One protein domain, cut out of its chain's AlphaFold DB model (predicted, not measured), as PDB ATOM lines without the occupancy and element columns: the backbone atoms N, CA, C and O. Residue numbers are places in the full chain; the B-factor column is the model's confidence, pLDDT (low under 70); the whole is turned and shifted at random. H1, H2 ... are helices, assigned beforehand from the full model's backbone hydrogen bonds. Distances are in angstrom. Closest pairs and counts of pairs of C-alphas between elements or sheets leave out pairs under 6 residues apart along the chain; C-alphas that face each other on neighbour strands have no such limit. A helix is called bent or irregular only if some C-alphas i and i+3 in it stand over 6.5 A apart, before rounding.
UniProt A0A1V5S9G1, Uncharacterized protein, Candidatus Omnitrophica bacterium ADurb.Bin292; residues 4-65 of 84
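What this domain is: This is residues 4 to 65 of the 84 residues of an uncharacterized protein of Candidatus Omnitrophica bacterium ADurb.Bin292 (UniProt A0A1V5S9G1). Helix H3 bridges two groups: H1 and H2 pack on one side of it, and the hairpin of H4 and H5 packs on its last residues through H5. The printed part has 62 residues with five named helices, H1 to H5 in order, and no named strand: all helix. It is compact, with a radius of gyration of the C-alphas of 11.6 A and spans of 30 by 20 by 17 A.

Where its parts are: H1 is residues 4 to 13, from C-alpha 4 at (188.653, 170.540, 109.153), and H2 is 18 to 24. H3, 26 to 38, is 19.1 A long and irregular: C-alphas 27 and 30 are 8.2 A apart. H4 is 42 to 48; H5, 52 to 64, is 18.2 A long and ends at C-alpha 64, (183.210, 178.310, 105.198).

How they stand to each other: The hub H3 touches H1 with residues 31 to 36 alone, closest C-alphas Ile 8 and Ile 35, 6.5 A. H2 and H3 form a hairpin, closest C-alphas Ile 22 and Thr 29, 5.5 A. H3 and H5 touch about perpendicular at 86 degrees, closest C-alphas Met 38 and Lys 62, 6.0 A. H4 and H5, a hairpin, only just touch, with 3 pairs of C-alphas within 8 A, the closest Leu 45 and Leu 55, 7.0 A. H1 and H5 are apart. Every O i to N i+4 pair is within hydrogen-bond range in H1, H2, H4 and H5; in H3, 7 of 9.

The domain as a whole: The C-alphas farthest apart, of Arg 24 and Lys 47, are 30.9 A apart. The printed part has no cut, its four links between helices are tight, and no printed residue is under 70 in pLDDT.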
ATOM      1  N   TYR A   4     188.696 170.026 110.517       85.75
ATOM      2  CA  TYR A   4     188.653 170.540 109.153       85.75
ATOM      3  C   TYR A   4     189.799 171.503 108.846       85.75
ATOM      4  O   TYR A   4     190.522 171.272 107.882       85.75
ATOM      5  N   GLU A   5     190.015 172.526 109.674       84.81
ATOM      6  CA  GLU A   5     191.130 173.473 109.507       84.81
ATOM      7  C   GLU A   5     192.476 172.752 109.461       84.81
ATOM      8  O   GLU A   5     193.290 173.007 108.576       84.81
ATOM      9  N   ARG A   6     192.683 171.794 110.370       87.75
ATOM     10  CA  ARG A   6     193.930 171.028 110.431       87.75
ATOM     11  C   ARG A   6     194.150 170.191 109.173       87.75
ATOM     12  O   ARG A   6     195.249 170.165 108.630       87.75
ATOM     13  N   LEU A   7     193.118 169.501 108.692       87.75
ATOM     14  CA  LEU A   7     193.210 168.687 107.479       87.75
ATOM     15  C   LEU A   7     193.377 169.546 106.214       87.75
ATOM     16  O   LEU A   7     194.085 169.136 105.292       87.75
ATOM     17  N   ILE A   8     192.767 170.733 106.175       87.62
ATOM     18  CA  ILE A   8     192.937 171.709 105.092       87.62
ATOM     19  C   ILE A   8     194.373 172.228 105.071       87.62
ATOM     20  O   ILE A   8     194.986 172.222 104.005       87.62
ATOM     21  N   ASP A   9     194.933 172.606 106.219       87.25
ATOM     22  CA  ASP A   9     196.322 173.064 106.308       87.25
ATOM     23  C   ASP A   9     197.304 171.968 105.877       87.25
ATOM     24  O   ASP A   9     198.156 172.182 105.015       87.25
ATOM     25  N   LEU A  10     197.117 170.737 106.360       87.38
ATOM     26  CA  LEU A  10     197.950 169.610 105.946       87.38
ATOM     27  C   LEU A  10     197.864 169.362 104.431       87.38
ATOM     28  O   LEU A  10     198.885 169.151 103.774       87.38
ATOM     29  N   LYS A  11     196.663 169.387 103.844       87.06
ATOM     30  CA  LYS A  11     196.492 169.098 102.415       87.06
ATOM     31  C   LYS A  11     196.968 170.246 101.524       87.06
ATOM     32  O   LYS A  11     197.691 170.000 100.563       87.06
ATOM     33  N   PHE A  12     196.535 171.471 101.803       85.62
ATOM     34  CA  PHE A  12     196.714 172.627 100.921       85.62
ATOM     35  C   PHE A  12     197.865 173.539 101.344       85.62
ATOM     36  O   PHE A  12     198.551 174.059 100.470       85.62
ATOM     37  N   GLY A  13     198.110 173.698 102.646       84.62
ATOM     38  CA  GLY A  13     199.258 174.443 103.169       84.62
ATOM     39  C   GLY A  13     200.563 173.655 103.040       84.62
ATOM     40  O   GLY A  13     201.536 174.140 102.468       84.62
ATOM     41  N   GLN A  14     200.575 172.400 103.498       85.19
ATOM     42  CA  GLN A  14     201.779 171.555 103.510       85.19
ATOM     43  C   GLN A  14     201.910 170.662 102.258       85.19
ATOM     44  O   GLN A  14     202.994 170.167 101.923       85.19
ATOM     45  N   GLY A  15     200.822 170.480 101.503       85.50
ATOM     46  CA  GLY A  15     200.814 169.661 100.289       85.50
ATOM     47  C   GLY A  15     200.823 168.156 100.564       85.50
ATOM     48  O   GLY A  15     201.410 167.400  99.786       85.50
ATOM     49  N   VAL A  16     200.238 167.708 101.680       87.19
ATOM     50  CA  VAL A  16     200.165 166.286 102.040       87.19
ATOM     51  C   VAL A  16     199.143 165.568 101.139       87.19
ATOM     52  O   VAL A  16     197.989 165.997 101.041       87.19
ATOM     53  N   PRO A  17     199.515 164.441 100.497       88.75
ATOM     54  CA  PRO A  17     198.598 163.657  99.675       88.75
ATOM     55  C   PRO A  17     197.414 163.094 100.466       88.75
ATOM     56  O   PRO A  17     197.573 162.630 101.597       88.75
ATOM     57  N   THR A  18     196.246 163.012  99.822       88.62
ATOM     58  CA  THR A  18     195.011 162.458 100.408       88.62
ATOM     59  C   THR A  18     195.221 161.058 100.989       88.62
ATOM     60  O   THR A  18     194.774 160.781 102.093       88.62
ATOM     61  N   LEU A  19     195.961 160.191 100.287       88.94
ATOM     62  CA  LEU A  19     196.237 158.824 100.743       88.94
ATOM     63  C   LEU A  19     197.041 158.790 102.052       88.94
ATOM     64  O   LEU A  19     196.765 157.970 102.926       88.94
ATOM     65  N   LYS A  20     198.003 159.711 102.223       89.06
ATOM     66  CA  LYS A  20     198.766 159.835 103.476       89.06
ATOM     67  C   LYS A  20     197.886 160.362 104.611       89.06
ATOM     68  O   LYS A  20     198.030 159.907 105.740       89.06
ATOM     69  N   LEU A  21     196.953 161.271 104.312       90.31
ATOM     70  CA  LEU A  21     195.979 161.754 105.294       90.31
ATOM     71  C   LEU A  21     195.037 160.642 105.757       90.31
ATOM     72  O   LEU A  21     194.826 160.519 106.957       90.31
ATOM     73  N   ILE A  22     194.529 159.810 104.844       91.75
ATOM     74  CA  ILE A  22     193.639 158.688 105.188       91.75
ATOM     75  C   ILE A  22     194.365 157.679 106.081       91.75
ATOM     76  O   ILE A  22     193.825 157.284 107.109       91.75
ATOM     77  N   LYS A  23     195.618 157.328 105.752       91.31
ATOM     78  CA  LYS A  23     196.436 156.447 106.604       91.31
ATOM     79  C   LYS A  23     196.647 157.017 108.009       91.31
ATOM     80  O   LYS A  23     196.628 156.268 108.976       91.31
ATOM     81  N   ARG A  24     196.856 158.332 108.126       90.25
ATOM     82  CA  ARG A  24     197.138 158.995 109.410       90.25
ATOM     83  C   ARG A  24     195.879 159.276 110.236       90.25
ATOM     84  O   ARG A  24     195.952 159.312 111.458       90.25
ATOM     85  N   TYR A  25     194.741 159.475 109.577       90.31
ATOM     86  CA  TYR A  25     193.467 159.834 110.197       90.31
ATOM     87  C   TYR A  25     192.321 158.962 109.653       90.31
ATOM     88  O   TYR A  25     191.389 159.482 109.028       90.31
ATOM     89  N   PRO A  26     192.337 157.640 109.906       90.69
ATOM     90  CA  PRO A  26     191.356 156.716 109.330       90.69
ATOM     91  C   PRO A  26     189.920 157.029 109.778       90.69
ATOM     92  O   PRO A  26     188.983 156.955 108.982       90.69
ATOM     93  N   LYS A  27     189.746 157.502 111.021       93.25
ATOM     94  CA  LYS A  27     188.450 157.938 111.575       93.25
ATOM     95  C   LYS A  27     187.841 159.154 110.855       93.25
ATOM     96  O   LYS A  27     186.651 159.411 110.991       93.25
ATOM     97  N   HIS A  28     188.634 159.888 110.069       91.38
ATOM     98  CA  HIS A  28     188.236 161.129 109.391       91.38
ATOM     99  C   HIS A  28     188.211 160.997 107.862       91.38
ATOM    100  O   HIS A  28     188.205 161.998 107.146       91.38
ATOM    101  N   THR A  29     188.163 159.768 107.336       88.69
ATOM    102  CA  THR A  29     188.230 159.485 105.889       88.69
ATOM    103  C   THR A  29     187.211 160.285 105.075       88.69
ATOM    104  O   THR A  29     187.568 160.881 104.058       88.69
ATOM    105  N   ARG A  30     185.963 160.381 105.549       88.62
ATOM    106  CA  ARG A  30     184.904 161.154 104.878       88.62
ATOM    107  C   ARG A  30     185.256 162.641 104.762       88.62
ATOM    108  O   ARG A  30     185.159 163.214 103.683       88.62
ATOM    109  N   GLN A  31     185.745 163.236 105.846       89.50
ATOM    110  CA  GLN A  31     186.146 164.646 105.885       89.50
ATOM    111  C   GLN A  31     187.358 164.895 104.978       89.50
ATOM    112  O   GLN A  31     187.424 165.902 104.283       89.50
ATOM    113  N   ILE A  32     188.293 163.945 104.913       89.69
ATOM    114  CA  ILE A  32     189.453 164.019 104.018       89.69
ATOM    115  C   ILE A  32     189.030 163.989 102.545       89.69
ATOM    116  O   ILE A  32     189.597 164.724 101.733       89.69
ATOM    117  N   GLN A  33     188.040 163.169 102.188       89.19
ATOM    118  CA  GLN A  33     187.476 163.142 100.837       89.19
ATOM    119  C   GLN A  33     186.765 164.460 100.503       89.19
ATOM    120  O   GLN A  33     187.015 165.029  99.443       89.19
ATOM    121  N   GLU A  34     185.961 164.999 101.422       88.69
ATOM    122  CA  GLU A  34     185.294 166.300 101.260       88.69
ATOM    123  C   GLU A  34     186.322 167.425 101.024       88.69
ATOM    124  O   GLU A  34     186.213 168.192 100.065       88.69
ATOM    125  N   ILE A  35     187.394 167.451 101.821       88.38
ATOM    126  CA  ILE A  35     188.515 168.392 101.674       88.38
ATOM    127  C   ILE A  35     189.269 168.168 100.358       88.38
ATOM    128  O   ILE A  35     189.747 169.118  99.736       88.38
ATOM    129  N   ALA A  36     189.380 166.924  99.887       88.31
ATOM    130  CA  ALA A  36     189.977 166.643  98.588       88.31
ATOM    131  C   ALA A  36     189.169 167.245  97.435       88.31
ATOM    132  O   ALA A  36     189.762 167.829  96.525       88.31
ATOM    133  N   LEU A  37     187.843 167.163  97.514       88.81
ATOM    134  CA  LEU A  37     186.937 167.711  96.509       88.81
ATOM    135  C   LEU A  37     186.918 169.244  96.510       88.81
ATOM    136  O   LEU A  37     186.771 169.840  95.448       88.81
ATOM    137  N   MET A  38     187.161 169.901  97.651       86.62
ATOM    138  CA  MET A  38     187.278 171.368  97.718       86.62
ATOM    139  C   MET A  38     188.370 171.941  96.799       86.62
ATOM    140  O   MET A  38     188.229 173.062  96.299       86.62
ATOM    141  N   GLY A  39     189.435 171.169  96.555       83.19
ATOM    142  CA  GLY A  39     190.536 171.553  95.666       83.19
ATOM    143  C   GLY A  39     190.155 171.587  94.185       83.19
ATOM    144  O   GLY A  39     190.896 172.135  93.375       83.19
ATOM    145  N   ILE A  40     189.001 171.026  93.821       85.12
ATOM    146  CA  ILE A  40     188.504 171.021  92.450       85.12
ATOM    147  C   ILE A  40     187.764 172.349  92.178       85.12
ATOM    148  O   ILE A  40     187.026 172.850  93.039       85.12
ATOM    149  N   PRO A  41     187.935 172.957  90.988       85.00
ATOM    150  CA  PRO A  41     187.156 174.122  90.582       85.00
ATOM    151  C   PRO A  41     185.653 173.827  90.601       85.00
ATOM    152  O   PRO A  41     185.220 172.759  90.169       85.00
ATOM    153  N   GLU A  42     184.841 174.791  91.036       85.44
ATOM    154  CA  GLU A  42     183.388 174.596  91.151       85.44
ATOM    155  C   GLU A  42     182.736 174.230  89.817       85.44
ATOM    156  O   GLU A  42     181.848 173.384  89.780       85.44
ATOM    157  N   GLN A  43     183.210 174.806  88.711       84.38
ATOM    158  CA  GLN A  43     182.737 174.464  87.368       84.38
ATOM    159  C   GLN A  43     182.943 172.979  87.040       84.38
ATOM    160  O   GLN A  43     182.071 172.362  86.432       84.38
ATOM    161  N   ARG A  44     184.070 172.387  87.464       86.12
ATOM    162  CA  ARG A  44     184.323 170.951  87.285       86.12
ATOM    163  C   ARG A  44     183.470 170.121  88.240       86.12
ATOM    164  O   ARG A  44     182.858 169.159  87.800       86.12
ATOM    165  N   LEU A  45     183.339 170.534  89.502       86.50
ATOM    166  CA  LEU A  45     182.458 169.858  90.460       86.50
ATOM    167  C   LEU A  45     181.006 169.804  89.968       86.50
ATOM    168  O   LEU A  45     180.405 168.740  90.012       86.50
ATOM    169  N   LYS A  46     180.471 170.908  89.430       86.81
ATOM    170  CA  LYS A  46     179.112 170.970  88.864       86.81
ATOM    171  C   LYS A  46     178.910 170.023  87.677       86.81
ATOM    172  O   LYS A  46     177.804 169.540  87.480       86.81
ATOM    173  N   LYS A  47     179.959 169.772  86.887       86.88
ATOM    174  CA  LYS A  47     179.914 168.855  85.737       86.88
ATOM    175  C   LYS A  47     180.067 167.388  86.143       86.88
ATOM    176  O   LYS A  47     179.495 166.520  85.497       86.88
ATOM    177  N   THR A  48     180.851 167.105  87.183       84.75
ATOM    178  CA  THR A  48     181.222 165.732  87.561       84.75
ATOM    179  C   THR A  48     180.344 165.159  88.676       84.75
ATOM    180  O   THR A  48     180.029 163.972  88.661       84.75
ATOM    181  N   VAL A  49     179.923 165.977  89.644       83.50
ATOM    182  CA  VAL A  49     179.113 165.533  90.784       83.50
ATOM    183  C   VAL A  49     177.635 165.638  90.419       83.50
ATOM    184  O   VAL A  49     177.065 166.727  90.401       83.50
ATOM    185  N   ARG A  50     177.004 164.491  90.146       86.38
ATOM    186  CA  ARG A  50     175.561 164.409  89.854       86.38
ATOM    187  C   ARG A  50     174.689 164.588  91.100       86.38
ATOM    188  O   ARG A  50     173.556 165.050  90.996       86.38
ATOM    189  N   ASP A  51     175.220 164.256  92.275       88.00
ATOM    190  CA  ASP A  51     174.518 164.429  93.544       88.00
ATOM    191  C   ASP A  51     174.496 165.909  93.966       88.00
ATOM    192  O   ASP A  51     175.495 166.485  94.412       88.00
ATOM    193  N   LYS A  52     173.314 166.522  93.848       86.25
ATOM    194  CA  LYS A  52     173.077 167.929  94.193       86.25
ATOM    195  C   LYS A  52     173.308 168.219  95.678       86.25
ATOM    196  O   LYS A  52     173.721 169.330  96.016       86.25
ATOM    197  N   THR A  53     173.063 167.254  96.565       87.00
ATOM    198  CA  THR A  53     173.230 167.439  98.015       87.00
ATOM    199  C   THR A  53     174.709 167.497  98.384       87.00
ATOM    200  O   THR A  53     175.145 168.420  99.078       87.00
ATOM    201  N   LEU A  54     175.498 166.578  97.826       84.50
ATOM    202  CA  LEU A  54     176.946 166.514  97.987       84.50
ATOM    203  C   LEU A  54     177.605 167.763  97.390       84.50
ATOM    204  O   LEU A  54     178.415 168.418  98.048       84.50
ATOM    205  N   LEU A  55     177.189 168.162  96.187       87.50
ATOM    206  CA  LEU A  55     177.667 169.378  95.533       87.50
ATOM    207  C   LEU A  55     177.398 170.631  96.381       87.50
ATOM    208  O   LEU A  55     178.315 171.419  96.618       87.50
ATOM    209  N   LYS A  56     176.166 170.799  96.883       89.06
ATOM    210  CA  LYS A  56     175.806 171.922  97.762       89.06
ATOM    211  C   LYS A  56     176.667 171.920  99.024       89.06
ATOM    212  O   LYS A  56     177.189 172.965  99.402       89.06
ATOM    213  N   LYS A  57     176.887 170.747  99.622       88.62
ATOM    214  CA  LYS A  57     177.730 170.589 100.812       88.62
ATOM    215  C   LYS A  57     179.179 171.012 100.557       88.62
ATOM    216  O   LYS A  57     179.726 171.764 101.360       88.62
ATOM    217  N   ILE A  58     179.785 170.596  99.441       87.00
ATOM    218  CA  ILE A  58     181.157 171.002  99.084       87.00
ATOM    219  C   ILE A  58     181.242 172.514  98.877       87.00
ATOM    220  O   ILE A  58     182.173 173.143  99.376       87.00
ATOM    221  N   ILE A  59     180.279 173.109  98.170       86.44
ATOM    222  CA  ILE A  59     180.252 174.559  97.936       86.44
ATOM    223  C   ILE A  59     180.151 175.308  99.272       86.44
ATOM    224  O   ILE A  59     180.896 176.259  99.506       86.44
ATOM    225  N   THR A  60     179.287 174.857 100.185       89.75
ATOM    226  CA  THR A  60     179.179 175.436 101.531       89.75
ATOM    227  C   THR A  60     180.480 175.293 102.321       89.75
ATOM    228  O   THR A  60     180.922 176.258 102.942       89.75
ATOM    229  N   LEU A  61     181.130 174.126 102.273       86.56
ATOM    230  CA  LEU A  61     182.422 173.906 102.929       86.56
ATOM    231  C   LEU A  61     183.508 174.828 102.372       86.56
ATOM    232  O   LEU A  61     184.276 175.396 103.142       86.56
ATOM    233  N   LYS A  62     183.529 175.037 101.055       85.50
ATOM    234  CA  LYS A  62     184.480 175.924 100.382       85.50
ATOM    235  C   LYS A  62     184.290 177.392 100.760       85.50
ATOM    236  O   LYS A  62     185.275 178.104 100.922       85.50
ATOM    237  N   LYS A  63     183.040 177.833 100.949       85.44
ATOM    238  CA  LYS A  63     182.724 179.171 101.477       85.44
ATOM    239  C   LYS A  63     183.129 179.327 102.943       85.44
ATOM    240  O   LYS A  63     183.612 180.384 103.326       85.44
ATOM    241  N   ARG A  64     182.922 178.286 103.755       86.31
ATOM    242  CA  ARG A  64     183.210 178.310 105.198       86.31
ATOM    243  C   ARG A  64     184.704 178.242 105.507       86.31
ATOM    244  O   ARG A  64     185.150 178.864 106.463       86.31
ATOM    245  N   TYR A  65     185.453 177.490 104.710       83.94
ATOM    246  CA  TYR A  65     186.887 177.295 104.875       83.94
ATOM    247  C   TYR A  65     187.613 177.712 103.592       83.94
ATOM    248  O   TYR A  65     187.867 176.863 102.726       83.94
TER     249      TYR A  65